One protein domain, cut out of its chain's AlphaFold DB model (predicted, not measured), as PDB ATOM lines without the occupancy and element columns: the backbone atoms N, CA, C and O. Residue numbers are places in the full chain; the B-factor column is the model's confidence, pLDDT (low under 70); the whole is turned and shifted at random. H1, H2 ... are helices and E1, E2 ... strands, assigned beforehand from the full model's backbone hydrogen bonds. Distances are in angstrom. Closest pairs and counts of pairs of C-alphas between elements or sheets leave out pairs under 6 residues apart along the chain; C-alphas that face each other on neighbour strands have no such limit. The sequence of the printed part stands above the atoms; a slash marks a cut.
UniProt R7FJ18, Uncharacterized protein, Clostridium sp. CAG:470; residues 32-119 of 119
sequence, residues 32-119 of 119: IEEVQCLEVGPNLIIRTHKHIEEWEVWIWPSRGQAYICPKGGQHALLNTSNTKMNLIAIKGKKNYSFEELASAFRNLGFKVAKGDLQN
ATOM      1  N   ILE A  32      41.446 -27.253  24.399       94.25
ATOM      2  CA  ILE A  32      40.197 -27.722  23.791       94.25
ATOM      3  C   ILE A  32      39.296 -28.225  24.914       94.25
ATOM      4  O   ILE A  32      39.638 -29.184  25.603       94.25
ATOM      5  N   GLU A  33      38.150 -27.581  25.078       94.62
ATOM      6  CA  GLU A  33      37.184 -27.918  26.124       94.62
ATOM      7  C   GLU A  33      36.195 -28.972  25.644       94.62
ATOM      8  O   GLU A  33      35.802 -29.861  26.396       94.62
ATOM      9  N   GLU A  34      35.775 -28.866  24.383       94.94
ATOM     10  CA  GLU A  34      34.672 -29.658  23.867       94.94
ATOM     11  C   GLU A  34      34.841 -29.950  22.376       94.94
ATOM     12  O   GLU A  34      35.201 -29.077  21.582       94.94
ATOM     13  N   VAL A  35      34.526 -31.188  21.993       96.19
ATOM     14  CA  VAL A  35      34.312 -31.587  20.603       96.19
ATOM     15  C   VAL A  35      32.933 -32.222  20.509       96.19
ATOM     16  O   VAL A  35      32.656 -33.211  21.184       96.19
ATOM     17  N   GLN A  36      32.068 -31.660  19.673       95.38
ATOM     18  CA  GLN A  36      30.690 -32.110  19.495       95.38
ATOM     19  C   GLN A  36      30.450 -32.540  18.051       95.38
ATOM     20  O   GLN A  36      31.010 -31.967  17.118       95.38
ATOM     21  N   CYS A  37      29.558 -33.507  17.866       94.50
ATOM     22  CA  CYS A  37      28.981 -33.827  16.566       94.50
ATOM     23  C   CYS A  37      27.552 -33.280  16.530       94.50
ATOM     24  O   CYS A  37      26.752 -33.597  17.412       94.50
ATOM     25  N   LEU A  38      27.242 -32.452  15.534       93.12
ATOM     26  CA  LEU A  38      25.928 -31.849  15.351       93.12
ATOM     27  C   LEU A  38      25.292 -32.388  14.074       93.12
ATOM     28  O   LEU A  38      25.841 -32.238  12.983       93.12
ATOM     29  N   GLU A  39      24.095 -32.950  14.214       94.75
ATOM     30  CA  GLU A  39      23.209 -33.241  13.090       94.75
ATOM     31  C   GLU A  39      22.132 -32.152  13.024       94.75
ATOM     32  O   GLU A  39      21.303 -32.015  13.925       94.75
ATOM     33  N   VAL A  40      22.143 -31.363  11.952       94.75
ATOM     34  CA  VAL A  40      21.174 -30.290  11.723       94.75
ATOM     35  C   VAL A  40      20.184 -30.735  10.659       94.75
ATOM     36  O   VAL A  40      20.542 -30.973   9.504       94.75
ATOM     37  N   GLY A  41      18.920 -30.863  11.059       96.44
ATOM     38  CA  GLY A  41      17.831 -31.255  10.172       96.44
ATOM     39  C   GLY A  41      17.583 -30.264   9.022       96.44
ATOM     40  O   GLY A  41      18.058 -29.126   9.077       96.44
ATOM     41  N   PRO A  42      16.854 -30.689   7.974       96.12
ATOM     42  CA  PRO A  42      16.468 -29.829   6.857       96.12
ATOM     43  C   PRO A  42      15.690 -28.594   7.313       96.12
ATOM     44  O   PRO A  42      14.841 -28.704   8.197       96.12
ATOM     45  N   ASN A  43      15.913 -27.452   6.661       95.12
ATOM     46  CA  ASN A  43      15.178 -26.203   6.905       95.12
ATOM     47  C   ASN A  43      15.197 -25.736   8.377       95.12
ATOM     48  O   ASN A  43      14.211 -25.191   8.878       95.12
ATOM     49  N   LEU A  44      16.314 -25.955   9.081       94.94
ATOM     50  CA  LEU A  44      16.507 -25.546  10.474       94.94
ATOM     51  C   LEU A  44      17.584 -24.471  10.615       94.94
ATOM     52  O   LEU A  44      18.531 -24.388   9.832       94.94
ATOM     53  N   ILE A  45      17.445 -23.680  11.679       92.38
ATOM     54  CA  ILE A  45      18.422 -22.685  12.109       92.38
ATOM     55  C   ILE A  45      18.839 -22.954  13.556       92.38
ATOM     56  O   ILE A  45      17.994 -23.096  14.442       92.38
ATOM     57  N   ILE A  46      20.146 -22.962  13.805       89.50
ATOM     58  CA  ILE A  46      20.696 -22.764  15.144       89.50
ATOM     59  C   ILE A  46      20.954 -21.268  15.273       89.50
ATOM     60  O   ILE A  46      21.759 -20.685  14.542       89.50
ATOM     61  N   ARG A  47      20.187 -20.634  16.164       84.62
ATOM     62  CA  ARG A  47      20.191 -19.180  16.337       84.62
ATOM     63  C   ARG A  47      21.561 -18.674  16.774       84.62
ATOM     64  O   ARG A  47      22.328 -19.385  17.428       84.62
ATOM     65  N   THR A  48      21.795 -17.398  16.474       76.69
ATOM     66  CA  THR A  48      22.989 -16.691  16.913       76.69
ATOM     67  C   THR A  48      23.164 -16.789  18.421       76.69
ATOM     68  O   THR A  48      22.286 -16.383  19.180       76.69
ATOM     69  N   HIS A  49      24.312 -17.299  18.848       78.00
ATOM     70  CA  HIS A  49      24.741 -17.278  20.240       78.00
ATOM     71  C   HIS A  49      26.161 -16.721  20.328       78.00
ATOM     72  O   HIS A  49      26.903 -16.697  19.343       78.00
ATOM     73  N   LYS A  50      26.495 -16.183  21.501       76.94
ATOM     74  CA  LYS A  50      27.781 -15.539  21.759       76.94
ATOM     75  C   LYS A  50      28.667 -16.479  22.557       76.94
ATOM     76  O   LYS A  50      28.285 -16.883  23.653       76.94
ATOM     77  N   HIS A  51      29.874 -16.721  22.065       77.06
ATOM     78  CA  HIS A  51      30.894 -17.438  22.824       77.06
ATOM     79  C   HIS A  51      31.708 -16.446  23.635       77.06
ATOM     80  O   HIS A  51      32.666 -15.857  23.147       77.06
ATOM     81  N   ILE A  52      31.262 -16.166  24.861       79.44
ATOM     82  CA  ILE A  52      31.887 -15.133  25.703       79.44
ATOM     83  C   ILE A  52      33.314 -15.546  26.074       79.44
ATOM     84  O   ILE A  52      34.241 -14.751  25.934       79.44
ATOM     85  N   GLU A  53      33.483 -16.800  26.491       87.38
ATOM     86  CA  GLU A  53      34.748 -17.300  27.030       87.38
ATOM     87  C   GLU A  53      35.515 -18.234  26.096       87.38
ATOM     88  O   GLU A  53      36.689 -18.513  26.345       87.38
ATOM     89  N   GLU A  54      34.887 -18.664  25.008       93.12
ATOM     90  CA  GLU A  54      35.392 -19.708  24.121       93.12
ATOM     91  C   GLU A  54      35.446 -19.205  22.681       93.12
ATOM     92  O   GLU A  54      34.714 -18.300  22.296       93.12
ATOM     93  N   TRP A  55      36.329 -19.773  21.875       94.00
ATOM     94  CA  TRP A  55      36.166 -19.765  20.424       94.00
ATOM     95  C   TRP A  55      35.462 -21.058  20.004       94.00
ATOM     96  O   TRP A  55      35.554 -22.067  20.703       94.00
ATOM     97  N   GLU A  56      34.800 -21.045  18.849       94.81
ATOM     98  CA  GLU A  56      34.198 -22.237  18.246       94.81
ATOM     99  C   GLU A  56      34.593 -22.346  16.772       94.81
ATOM    100  O   GLU A  56      34.642 -21.349  16.049       94.81
ATOM    101  N   VAL A  57      34.864 -23.568  16.318       95.31
ATOM    102  CA  VAL A  57      35.024 -23.889  14.900       95.31
ATOM    103  C   VAL A  57      34.025 -24.959  14.499       95.31
ATOM    104  O   VAL A  57      34.074 -26.072  15.017       95.31
ATOM    105  N   TRP A  58      33.157 -24.640  13.539       95.06
ATOM    106  CA  TRP A  58      32.299 -25.620  12.880       95.06
ATOM    107  C   TRP A  58      32.974 -26.163  11.637       95.06
ATOM    108  O   TRP A  58      33.213 -25.443  10.671       95.06
ATOM    109  N   ILE A  59      33.249 -27.456  11.641       96.38
ATOM    110  CA  ILE A  59      33.790 -28.185  10.507       96.38
ATOM    111  C   ILE A  59      32.634 -28.862   9.795       96.38
ATOM    112  O   ILE A  59      31.835 -29.563  10.415       96.38
ATOM    113  N   TRP A  60      32.598 -28.703   8.479       95.50
ATOM    114  CA  TRP A  60      31.706 -29.419   7.590       95.50
ATOM    115  C   TRP A  60      32.510 -30.368   6.693       95.50
ATOM    116  O   TRP A  60      32.929 -29.985   5.592       95.50
ATOM    117  N   PRO A  61      32.730 -31.624   7.133       94.38
ATOM    118  CA  PRO A  61      33.640 -32.536   6.448       94.38
ATOM    119  C   PRO A  61      33.240 -32.815   4.999       94.38
ATOM    120  O   PRO A  61      34.087 -32.758   4.113       94.38
ATOM    121  N   SER A  62      31.948 -33.028   4.725       93.56
ATOM    122  CA  SER A  62      31.477 -33.345   3.367       93.56
ATOM    123  C   SER A  62      31.590 -32.185   2.371       93.56
ATOM    124  O   SER A  62      31.491 -32.410   1.166       93.56
ATOM    125  N   ARG A  63      31.827 -30.955   2.844       93.31
ATOM    126  CA  ARG A  63      32.111 -29.778   2.004       93.31
ATOM    127  C   ARG A  63      33.574 -29.337   2.057       93.31
ATOM    128  O   ARG A  63      33.950 -28.436   1.310       93.31
ATOM    129  N   GLY A  64      34.390 -29.939   2.924       96.25
ATOM    130  CA  GLY A  64      35.771 -29.511   3.151       96.25
ATOM    131  C   GLY A  64      35.864 -28.067   3.652       96.25
ATOM    132  O   GLY A  64      36.762 -27.332   3.242       96.25
ATOM    133  N   GLN A  65      34.927 -27.636   4.501       96.69
ATOM    134  CA  GLN A  65      34.865 -26.268   5.026       96.69
ATOM    135  C   GLN A  65      34.989 -26.230   6.548       96.69
ATOM    136  O   GLN A  65      34.570 -27.161   7.233       96.69
ATOM    137  N   ALA A  66      35.543 -25.138   7.066       97.06
ATOM    138  CA  ALA A  66      35.582 -24.814   8.483       97.06
ATOM    139  C   ALA A  66      35.199 -23.342   8.694       97.06
ATOM    140  O   ALA A  66      35.704 -22.453   8.010       97.06
ATOM    141  N   TYR A  67      34.313 -23.087   9.647       95.38
ATOM    142  CA  TYR A  67      33.789 -21.767   9.977       95.38
ATOM    143  C   TYR A  67      34.235 -21.409  11.385       95.38
ATOM    144  O   TYR A  67      33.950 -22.142  12.327       95.38
ATOM    145  N   ILE A  68      34.981 -20.315  11.517       95.25
ATOM    146  CA  ILE A  68      35.608 -19.914  12.776       95.25
ATOM    147  C   ILE A  68      34.840 -18.750  13.383       95.25
ATOM    148  O   ILE A  68      34.738 -17.676  12.782       95.25
ATOM    149  N   CYS A  69      34.414 -18.935  14.624       93.25
ATOM    150  CA  CYS A  69      33.893 -17.899  15.492       93.25
ATOM    151  C   CYS A  69      34.909 -17.622  16.610       93.25
ATOM    152  O   CYS A  69      35.067 -18.435  17.523       93.25
ATOM    153  N   PRO A  70      35.651 -16.502  16.535       91.44
ATOM    154  CA  PRO A  70      36.579 -16.119  17.591       91.44
ATOM    155  C   PRO A  70      35.860 -15.861  18.915       91.44
ATOM    156  O   PRO A  70      34.672 -15.533  18.935       91.44
ATOM    157  N   LYS A  71      36.616 -15.898  20.012       90.62
ATOM    158  CA  LYS A  71      36.120 -15.525  21.337       90.62
ATOM    159  C   LYS A  71      35.498 -14.127  21.343       90.62
ATOM    160  O   LYS A  71      36.026 -13.184  20.756       90.62
ATOM    161  N   GLY A  72      34.342 -14.010  21.988       85.75
ATOM    162  CA  GLY A  72      33.483 -12.826  21.986       85.75
ATOM    163  C   GLY A  72      32.663 -12.637  20.704       85.75
ATOM    164  O   GLY A  72      31.827 -11.730  20.662       85.75
ATOM    165  N   GLY A  73      32.882 -13.474  19.688       84.69
ATOM    166  CA  GLY A  73      32.162 -13.476  18.423       84.69
ATOM    167  C   GLY A  73      30.735 -14.003  18.542       84.69
ATOM    168  O   GLY A  73      30.305 -14.535  19.569       84.69
ATOM    169  N   GLN A  74      29.991 -13.814  17.460       84.88
ATOM    170  CA  GLN A  74      28.631 -14.296  17.285       84.88
ATOM    171  C   GLN A  74      28.547 -15.026  15.956       84.88
ATOM    172  O   GLN A  74      29.166 -14.590  14.983       84.88
ATOM    173  N   HIS A  75      27.775 -16.109  15.926       84.94
ATOM    174  CA  HIS A  75      27.509 -16.823  14.684       84.94
ATOM    175  C   HIS A  75      26.185 -17.583  14.683       84.94
ATOM    176  O   HIS A  75      25.703 -17.990  15.738       84.94
ATOM    177  N   ALA A  76      25.600 -17.777  13.508       88.50
ATOM    178  CA  ALA A  76      24.440 -18.625  13.260       88.50
ATOM    179  C   ALA A  76      24.776 -19.746  12.275       88.50
ATOM    180  O   ALA A  76      25.667 -19.623  11.433       88.50
ATOM    181  N   LEU A  77      24.004 -20.826  12.364       90.25
ATOM    182  CA  LEU A  77      24.084 -21.954  11.450       90.25
ATOM    183  C   LEU A  77      22.720 -22.163  10.824       90.25
ATOM    184  O   LEU A  77      21.736 -22.433  11.517       90.25
ATOM    185  N   LEU A  78      22.679 -22.053   9.505       92.44
ATOM    186  CA  LEU A  78      21.470 -22.212   8.721       92.44
ATOM    187  C   LEU A  78      21.606 -23.415   7.788       92.44
ATOM    188  O   LEU A  78      22.534 -23.480   6.984       92.44
ATOM    189  N   ASN A  79      20.660 -24.351   7.876       94.31
ATOM    190  CA  ASN A  79      20.492 -25.417   6.898       94.31
ATOM    191  C   ASN A  79      19.253 -25.135   6.043       94.31
ATOM    192  O   ASN A  79      18.155 -25.530   6.432       94.31
ATOM    193  N   THR A  80      19.406 -24.484   4.886       93.62
ATOM    194  CA  THR A  80      18.271 -24.268   3.961       93.62
ATOM    195  C   THR A  80      18.014 -25.450   3.027       93.62
ATOM    196  O   THR A  80      17.095 -25.424   2.211       93.62
ATOM    197  N   SER A  81      18.822 -26.508   3.126       92.19
ATOM    198  CA  SER A  81      18.687 -27.671   2.258       92.19
ATOM    199  C   SER A  81      17.562 -28.607   2.708       92.19
ATOM    200  O   SER A  81      17.166 -28.640   3.874       92.19
ATOM    201  N   ASN A  82      17.118 -29.460   1.781       94.88
ATOM    202  CA  ASN A  82      16.173 -30.550   2.051       94.88
ATOM    203  C   ASN A  82      16.846 -31.797   2.657       94.88
ATOM    204  O   ASN A  82      16.224 -32.852   2.765       94.88
ATOM    205  N   THR A  83      18.122 -31.697   3.036       94.25
ATOM    206  CA  THR A  83      18.926 -32.802   3.566       94.25
ATOM    207  C   THR A  83      19.506 -32.458   4.930       94.25
ATOM    208  O   THR A  83      19.669 -31.290   5.278       94.25
ATOM    209  N   LYS A  84      19.827 -33.483   5.720       95.12
ATOM    210  CA  LYS A  84      20.543 -33.297   6.985       95.12
ATOM    211  C   LYS A  84      21.974 -32.826   6.726       95.12
ATOM    212  O   LYS A  84      22.618 -33.273   5.777       95.12
ATOM    213  N   MET A  85      22.475 -31.966   7.602       94.69
ATOM    214  CA  MET A  85      23.859 -31.507   7.616       94.69
ATOM    215  C   MET A  85      24.562 -32.052   8.862       94.69
ATOM    216  O   MET A  85      24.057 -31.894   9.967       94.69
ATOM    217  N   ASN A  86      25.726 -32.680   8.677       95.62
ATOM    218  CA  ASN A  86      26.558 -33.200   9.763       95.62
ATOM    219  C   ASN A  86      27.790 -32.319   9.933       95.62
ATOM    220  O   ASN A  86      28.553 -32.132   8.979       95.62
ATOM    221  N   LEU A  87      27.979 -31.805  11.143       95.81
ATOM    222  CA  LEU A  87      29.056 -30.890  11.491       95.81
ATOM    223  C   LEU A  87      29.799 -31.373  12.728       95.81
ATOM    224  O   LEU A  87      29.246 -32.074  13.572       95.81
ATOM    225  N   ILE A  88      31.048 -30.944  12.846       96.81
ATOM    226  CA  ILE A  88      31.836 -31.085  14.067       96.81
ATOM    227  C   ILE A  88      32.031 -29.688  14.637       96.81
ATOM    228  O   ILE A  88      32.525 -28.817  13.928       96.81
ATOM    229  N   ALA A  89      31.667 -29.466  15.892       95.06
ATOM    230  CA  ALA A  89      32.042 -28.259  16.615       95.06
ATOM    231  C   ALA A  89      33.255 -28.545  17.496       95.06
ATOM    232  O   ALA A  89      33.247 -29.514  18.251       95.06
ATOM    233  N   ILE A  90      34.281 -27.705  17.414       96.00
ATOM    234  CA  ILE A  90      35.430 -27.729  18.320       96.00
ATOM    235  C   ILE A  90      35.453 -26.409  19.077       96.00
ATOM    236  O   ILE A  90      35.448 -25.352  18.441       96.00
ATOM    237  N   LYS A  91      35.502 -26.468  20.408       95.06
ATOM    238  CA  LYS A  91      35.538 -25.294  21.284       95.06
ATOM    239  C   LYS A  91      36.766 -25.304  22.174       95.06
ATOM    240  O   LYS A  91      37.204 -26.359  22.635       95.06
ATOM    241  N   GLY A  92      37.296 -24.121  22.458       95.31
ATOM    242  CA  GLY A  92      38.414 -23.965  23.379       95.31
ATOM    243  C   GLY A  92      38.464 -22.585  24.017       95.31
ATOM    244  O   GLY A  92      37.886 -21.625  23.508       95.31
ATOM    245  N   LYS A  93      39.170 -22.481  25.145       94.06
ATOM    246  CA  LYS A  93      39.242 -21.244  25.954       94.06
ATOM    247  C   LYS A  93      40.478 -20.403  25.688       94.06
ATOM    248  O   LYS A  93      40.493 -19.208  25.991       94.06
ATOM    249  N   LYS A  94      41.523 -21.008  25.122       92.88
ATOM    250  CA  LYS A  94      42.751 -20.296  24.782       92.88
ATOM    251  C   LYS A  94      42.465 -19.169  23.796       92.88
ATOM    252  O   LYS A  94      41.783 -19.368  22.797       92.88
ATOM    253  N   ASN A  95      43.029 -17.993  24.057       91.12
ATOM    254  CA  ASN A  95      42.890 -16.828  23.187       91.12
ATOM    255  C   ASN A  95      43.723 -17.006  21.906       91.12
ATOM    256  O   ASN A  95      44.828 -16.477  21.813       91.12
ATOM    257  N   TYR A  96      43.196 -17.748  20.933       91.94
ATOM    258  CA  TYR A  96      43.724 -17.761  19.572       91.94
ATOM    259  C   TYR A  96      43.114 -16.634  18.743       91.94
ATOM    260  O   TYR A  96      41.915 -16.346  18.813       91.94
ATOM    261  N   SER A  97      43.941 -16.016  17.909       92.06
ATOM    262  CA  SER A  97      43.479 -15.161  16.826       92.06
ATOM    263  C   SER A  97      42.758 -15.980  15.750       92.06
ATOM    264  O   SER A  97      42.921 -17.197  15.629       92.06
ATOM    265  N   PHE A  98      41.973 -15.292  14.916       93.06
ATOM    266  CA  PHE A  98      41.357 -15.926  13.751       93.06
ATOM    267  C   PHE A  98      42.408 -16.560  12.832       93.06
ATOM    268  O   PHE A  98      42.196 -17.678  12.380       93.06
ATOM    269  N   GLU A  99      43.536 -15.889  12.578       94.00
ATOM    270  CA  GLU A  99      44.562 -16.408  11.663       94.00
ATOM    271  C   GLU A  99      45.288 -17.637  12.217       94.00
ATOM    272  O   GLU A  99      45.617 -18.543  11.453       94.00
ATOM    273  N   GLU A 100      45.479 -17.718  13.534       93.81
ATOM    274  CA  GLU A 100      46.009 -18.913  14.195       93.81
ATOM    275  C   GLU A 100      45.089 -20.119  13.979       93.81
ATOM    276  O   GLU A 100      45.518 -21.150  13.454       93.81
ATOM    277  N   LEU A 101      43.798 -19.976  14.297       94.88
ATOM    278  CA  LEU A 101      42.817 -21.032  14.046       94.88
ATOM    279  C   LEU A 101      42.706 -21.330  12.542       94.88
ATOM    280  O   LEU A 101      42.694 -22.489  12.134       94.88
ATOM    281  N   ALA A 102      42.696 -20.309  11.688       95.44
ATOM    282  CA  ALA A 102      42.592 -20.493  10.248       95.44
ATOM    283  C   ALA A 102      43.784 -21.266   9.681       95.44
ATOM    284  O   ALA A 102      43.591 -22.156   8.858       95.44
ATOM    285  N   SER A 103      45.002 -20.978  10.138       93.88
ATOM    286  CA  SER A 103      46.194 -21.752   9.787       93.88
ATOM    287  C   SER A 103      46.056 -23.214  10.225       93.88
ATOM    288  O   SER A 103      46.267 -24.117   9.413       93.88
ATOM    289  N   ALA A 104      45.594 -23.454  11.457       94.25
ATOM    290  CA  ALA A 104      45.370 -24.799  11.979       94.25
ATOM    291  C   ALA A 104      44.433 -25.624  11.088       94.25
ATOM    292  O   ALA A 104      44.787 -26.725  10.672       94.25
ATOM    293  N   PHE A 105      43.263 -25.080  10.745       95.25
ATOM    294  CA  PHE A 105      42.263 -25.803   9.956       95.25
ATOM    295  C   PHE A 105      42.594 -25.857   8.457       95.25
ATOM    296  O   PHE A 105      42.255 -26.844   7.803       95.25
ATOM    297  N   ARG A 106      43.334 -24.880   7.912       94.62
ATOM    298  CA  ARG A 106      43.905 -24.972   6.555       94.62
ATOM    299  C   ARG A 106      44.925 -26.109   6.454       94.62
ATOM    300  O   ARG A 106      44.904 -26.840   5.467       94.62
ATOM    301  N   ASN A 107      45.764 -26.309   7.475       91.81
ATOM    302  CA  ASN A 107      46.719 -27.427   7.524       91.81
ATOM    303  C   ASN A 107      46.025 -28.798   7.535       91.81
ATOM    304  O   ASN A 107      46.586 -29.765   7.031       91.81
ATOM    305  N   LEU A 108      44.795 -28.871   8.055       92.06
ATOM    306  CA  LEU A 108      43.950 -30.071   8.022       92.06
ATOM    307  C   LEU A 108      43.178 -30.243   6.698       92.06
ATOM    308  O   LEU A 108      42.391 -31.178   6.567       92.06
ATOM    309  N   GLY A 109      43.385 -29.360   5.716       93.25
ATOM    310  CA  GLY A 109      42.778 -29.447   4.385       93.25
ATOM    311  C   GLY A 109      41.434 -28.728   4.231       93.25
ATOM    312  O   GLY A 109      40.798 -28.860   3.186       93.25
ATOM    313  N   PHE A 110      40.993 -27.948   5.223       96.62
ATOM    314  CA  PHE A 110      39.720 -27.228   5.145       96.62
ATOM    315  C   PHE A 110      39.865 -25.840   4.519       96.62
ATOM    316  O   PHE A 110      40.808 -25.090   4.786       96.62
ATOM    317  N   LYS A 111      38.858 -25.443   3.738       97.31
ATOM    318  CA  LYS A 111      38.634 -24.039   3.378       97.31
ATOM    319  C   LYS A 111      38.045 -23.319   4.584       97.31
ATOM    320  O   LYS A 111      36.999 -23.718   5.085       97.31
ATOM    321  N   VAL A 112      38.709 -22.260   5.028       97.12
ATOM    322  CA  VAL A 112      38.332 -21.549   6.251       97.12
ATOM    323  C   VAL A 112      37.587 -20.255   5.940       97.12
ATOM    324  O   VAL A 112      38.069 -19.445   5.148       97.12
ATOM    325  N   ALA A 113      36.464 -20.041   6.621       94.75
ATOM    326  CA  ALA A 113      35.707 -18.794   6.642       94.75
ATOM    327  C   ALA A 113      35.514 -18.293   8.084       94.75
ATOM    328  O   ALA A 113      35.667 -19.043   9.048       94.75
ATOM    329  N   LYS A 114      35.189 -17.006   8.237       92.19
ATOM    330  CA  LYS A 114      34.893 -16.383   9.533       92.19
ATOM    331  C   LYS A 114      33.382 -16.240   9.717       92.19
ATOM    332  O   LYS A 114      32.724 -15.735   8.814       92.19
ATOM    333  N   GLY A 115      32.881 -16.569  10.905       83.69
ATOM    334  CA  GLY A 115      31.500 -16.307  11.313       83.69
ATOM    335  C   GLY A 115      30.507 -17.371  10.848       83.69
ATOM    336  O   GLY A 115      30.768 -18.562  10.994       83.69
ATOM    337  N   ASP A 116      29.365 -16.914  10.338       84.31
ATOM    338  CA  ASP A 116      28.184 -17.737  10.072       84.31
ATOM    339  C   ASP A 116      28.421 -18.860   9.060       84.31
ATOM    340  O   ASP A 116      29.079 -18.678   8.030       84.31
ATOM    341  N   LEU A 117      27.769 -19.996   9.314       82.12
ATOM    342  CA  LEU A 117      27.620 -21.070   8.344       82.12
ATOM    343  C   LEU A 117      26.264 -20.928   7.654       82.12
ATOM    344  O   LEU A 117      25.208 -21.083   8.273       82.12
ATOM    345  N   GLN A 118      26.309 -20.674   6.348       77.00
ATOM    346  CA  GLN A 118      25.134 -20.650   5.481       77.00
ATOM    347  C   GLN A 118      25.268 -21.751   4.426       77.00
ATOM    348  O   GLN A 118      26.259 -21.789   3.692       77.00
ATOM    349  N   ASN A 119      24.281 -22.648   4.391       64.44
ATOM    350  CA  ASN A 119      24.097 -23.677   3.366       64.44
ATOM    351  C   ASN A 119      22.818 -23.408   2.587       64.44
ATOM    352  O   ASN A 119      21.750 -23.378   3.251       64.44
TER     353      ASN A 119
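Overview. This is residues 32 to 119 of the 119 residues of an uncharacterized protein of Clostridium sp. CAG:470 (UniProt R7FJ18). A twisted five-strand sheet, E1 E6 E3 E4 E7, forms a wall with helix H1 packed over one face at its E4 and E7 end, while a two-strand ribbon, E2 and E5, lies on the other side of the wall. The ribbon is only loosely joined to the sheet: E5 comes near the sheet at its two ends, and the closing stretch, residues 117 to 118, runs beside E5. The printed part has 88 residues with seven named strands and one named helix, in the order E1 E2 E3 E4 E5 E6 H1 E7, and its class is mostly strand. The larger sheet, in the order E1 E6 E3 E4 E7, is mixed, and the ribbon is antiparallel. The whole is compact, with a radius of gyration of the C-alphas of 12.3 A and spans of 36 by 27 by 19 A.

Along the chain. In the larger sheet, E1 is residues 32 to 40, the longest strand by residues, and measures 22.7 A from C-alpha 32 at (40.197, -27.722, 23.791) to C-alpha 40 at (21.174, -30.290, 11.723). E6, residues 85 to 92, is also 22.7 A long. E3 is residues 55 to 60, 16.7 A long, and E4 is residues 65 to 69. E7 is residues 111 to 114 and ends with C-alpha 114 at (34.893, -16.383, 9.533). In the ribbon, E2 is residues 44 to 50, 18.8 A long, and E5 is residues 74 to 79, 17.3 A long. H1 is residues 98 to 107 and measures 14.1 A.

Arrangement. E1 and E7 are the edge strands of the larger sheet. E1 and E6 are antiparallel at 164 degrees, with N 36 and O 89 within hydrogen-bond range at 2.8 A. E6 and E3 are antiparallel at 155 degrees, with N 57 and O 90 at 2.8 A. E3 and E4 form a hairpin, antiparallel at 163 degrees, with N 58 and O 67 at 2.9 A. E4 and E7 are parallel at 24 degrees, with N 66 and O 111 at 2.8 A. From edge to edge the strands' lines turn by 81 degrees. H1 is on this sheet at a height over the sheet of 8.6 A, making two layers, a helix on one face of a sheet. It runs along the strands, at 18 degrees to E4 on the local plane. It is over E4 and only just over E7, on which 3 of its C-alphas fall. Its closest C-alphas to E7 are those of Ala 102 and Val 112, 5.9 A apart, and to E4 those of Phe 105 and Ala 66, 6.9 A apart. H1 and E3 are near each other. E6, H1 and E7 form a split strand-helix-strand unit, two strands running the same way with a helix between them along the chain and E3 and E4 between them in the sheet; its crossover is right-handed. Every O i to N i+4 pair in H1 is within hydrogen-bond range. E2 and E5 are antiparallel at 173 degrees, with N 46 and O 77 within hydrogen-bond range at 2.8 A. The closest C-alphas of E5 and E4 are those of His 75 and Cys 69, 6.5 A apart, and of E5 and E6 those of Asn 79 and Met 85, 7.0 A apart. Residues 77 to 78 of E5 pair with residues 117 to 118, parallel. E2 is apart from E3, E4, E6, E7 and H1, and E1 and E2 meet only through their link.

Size, cuts and confidence. The C-alphas farthest apart, those of Asn 82 and Asn 95, are 36.7 A apart. The printed part has no cut, and its last residue, Asn 119, is the chain's last. The seven links between named elements are tight. The mean pLDDT of the printed part is 91.8, and residue 119 alone is under 70.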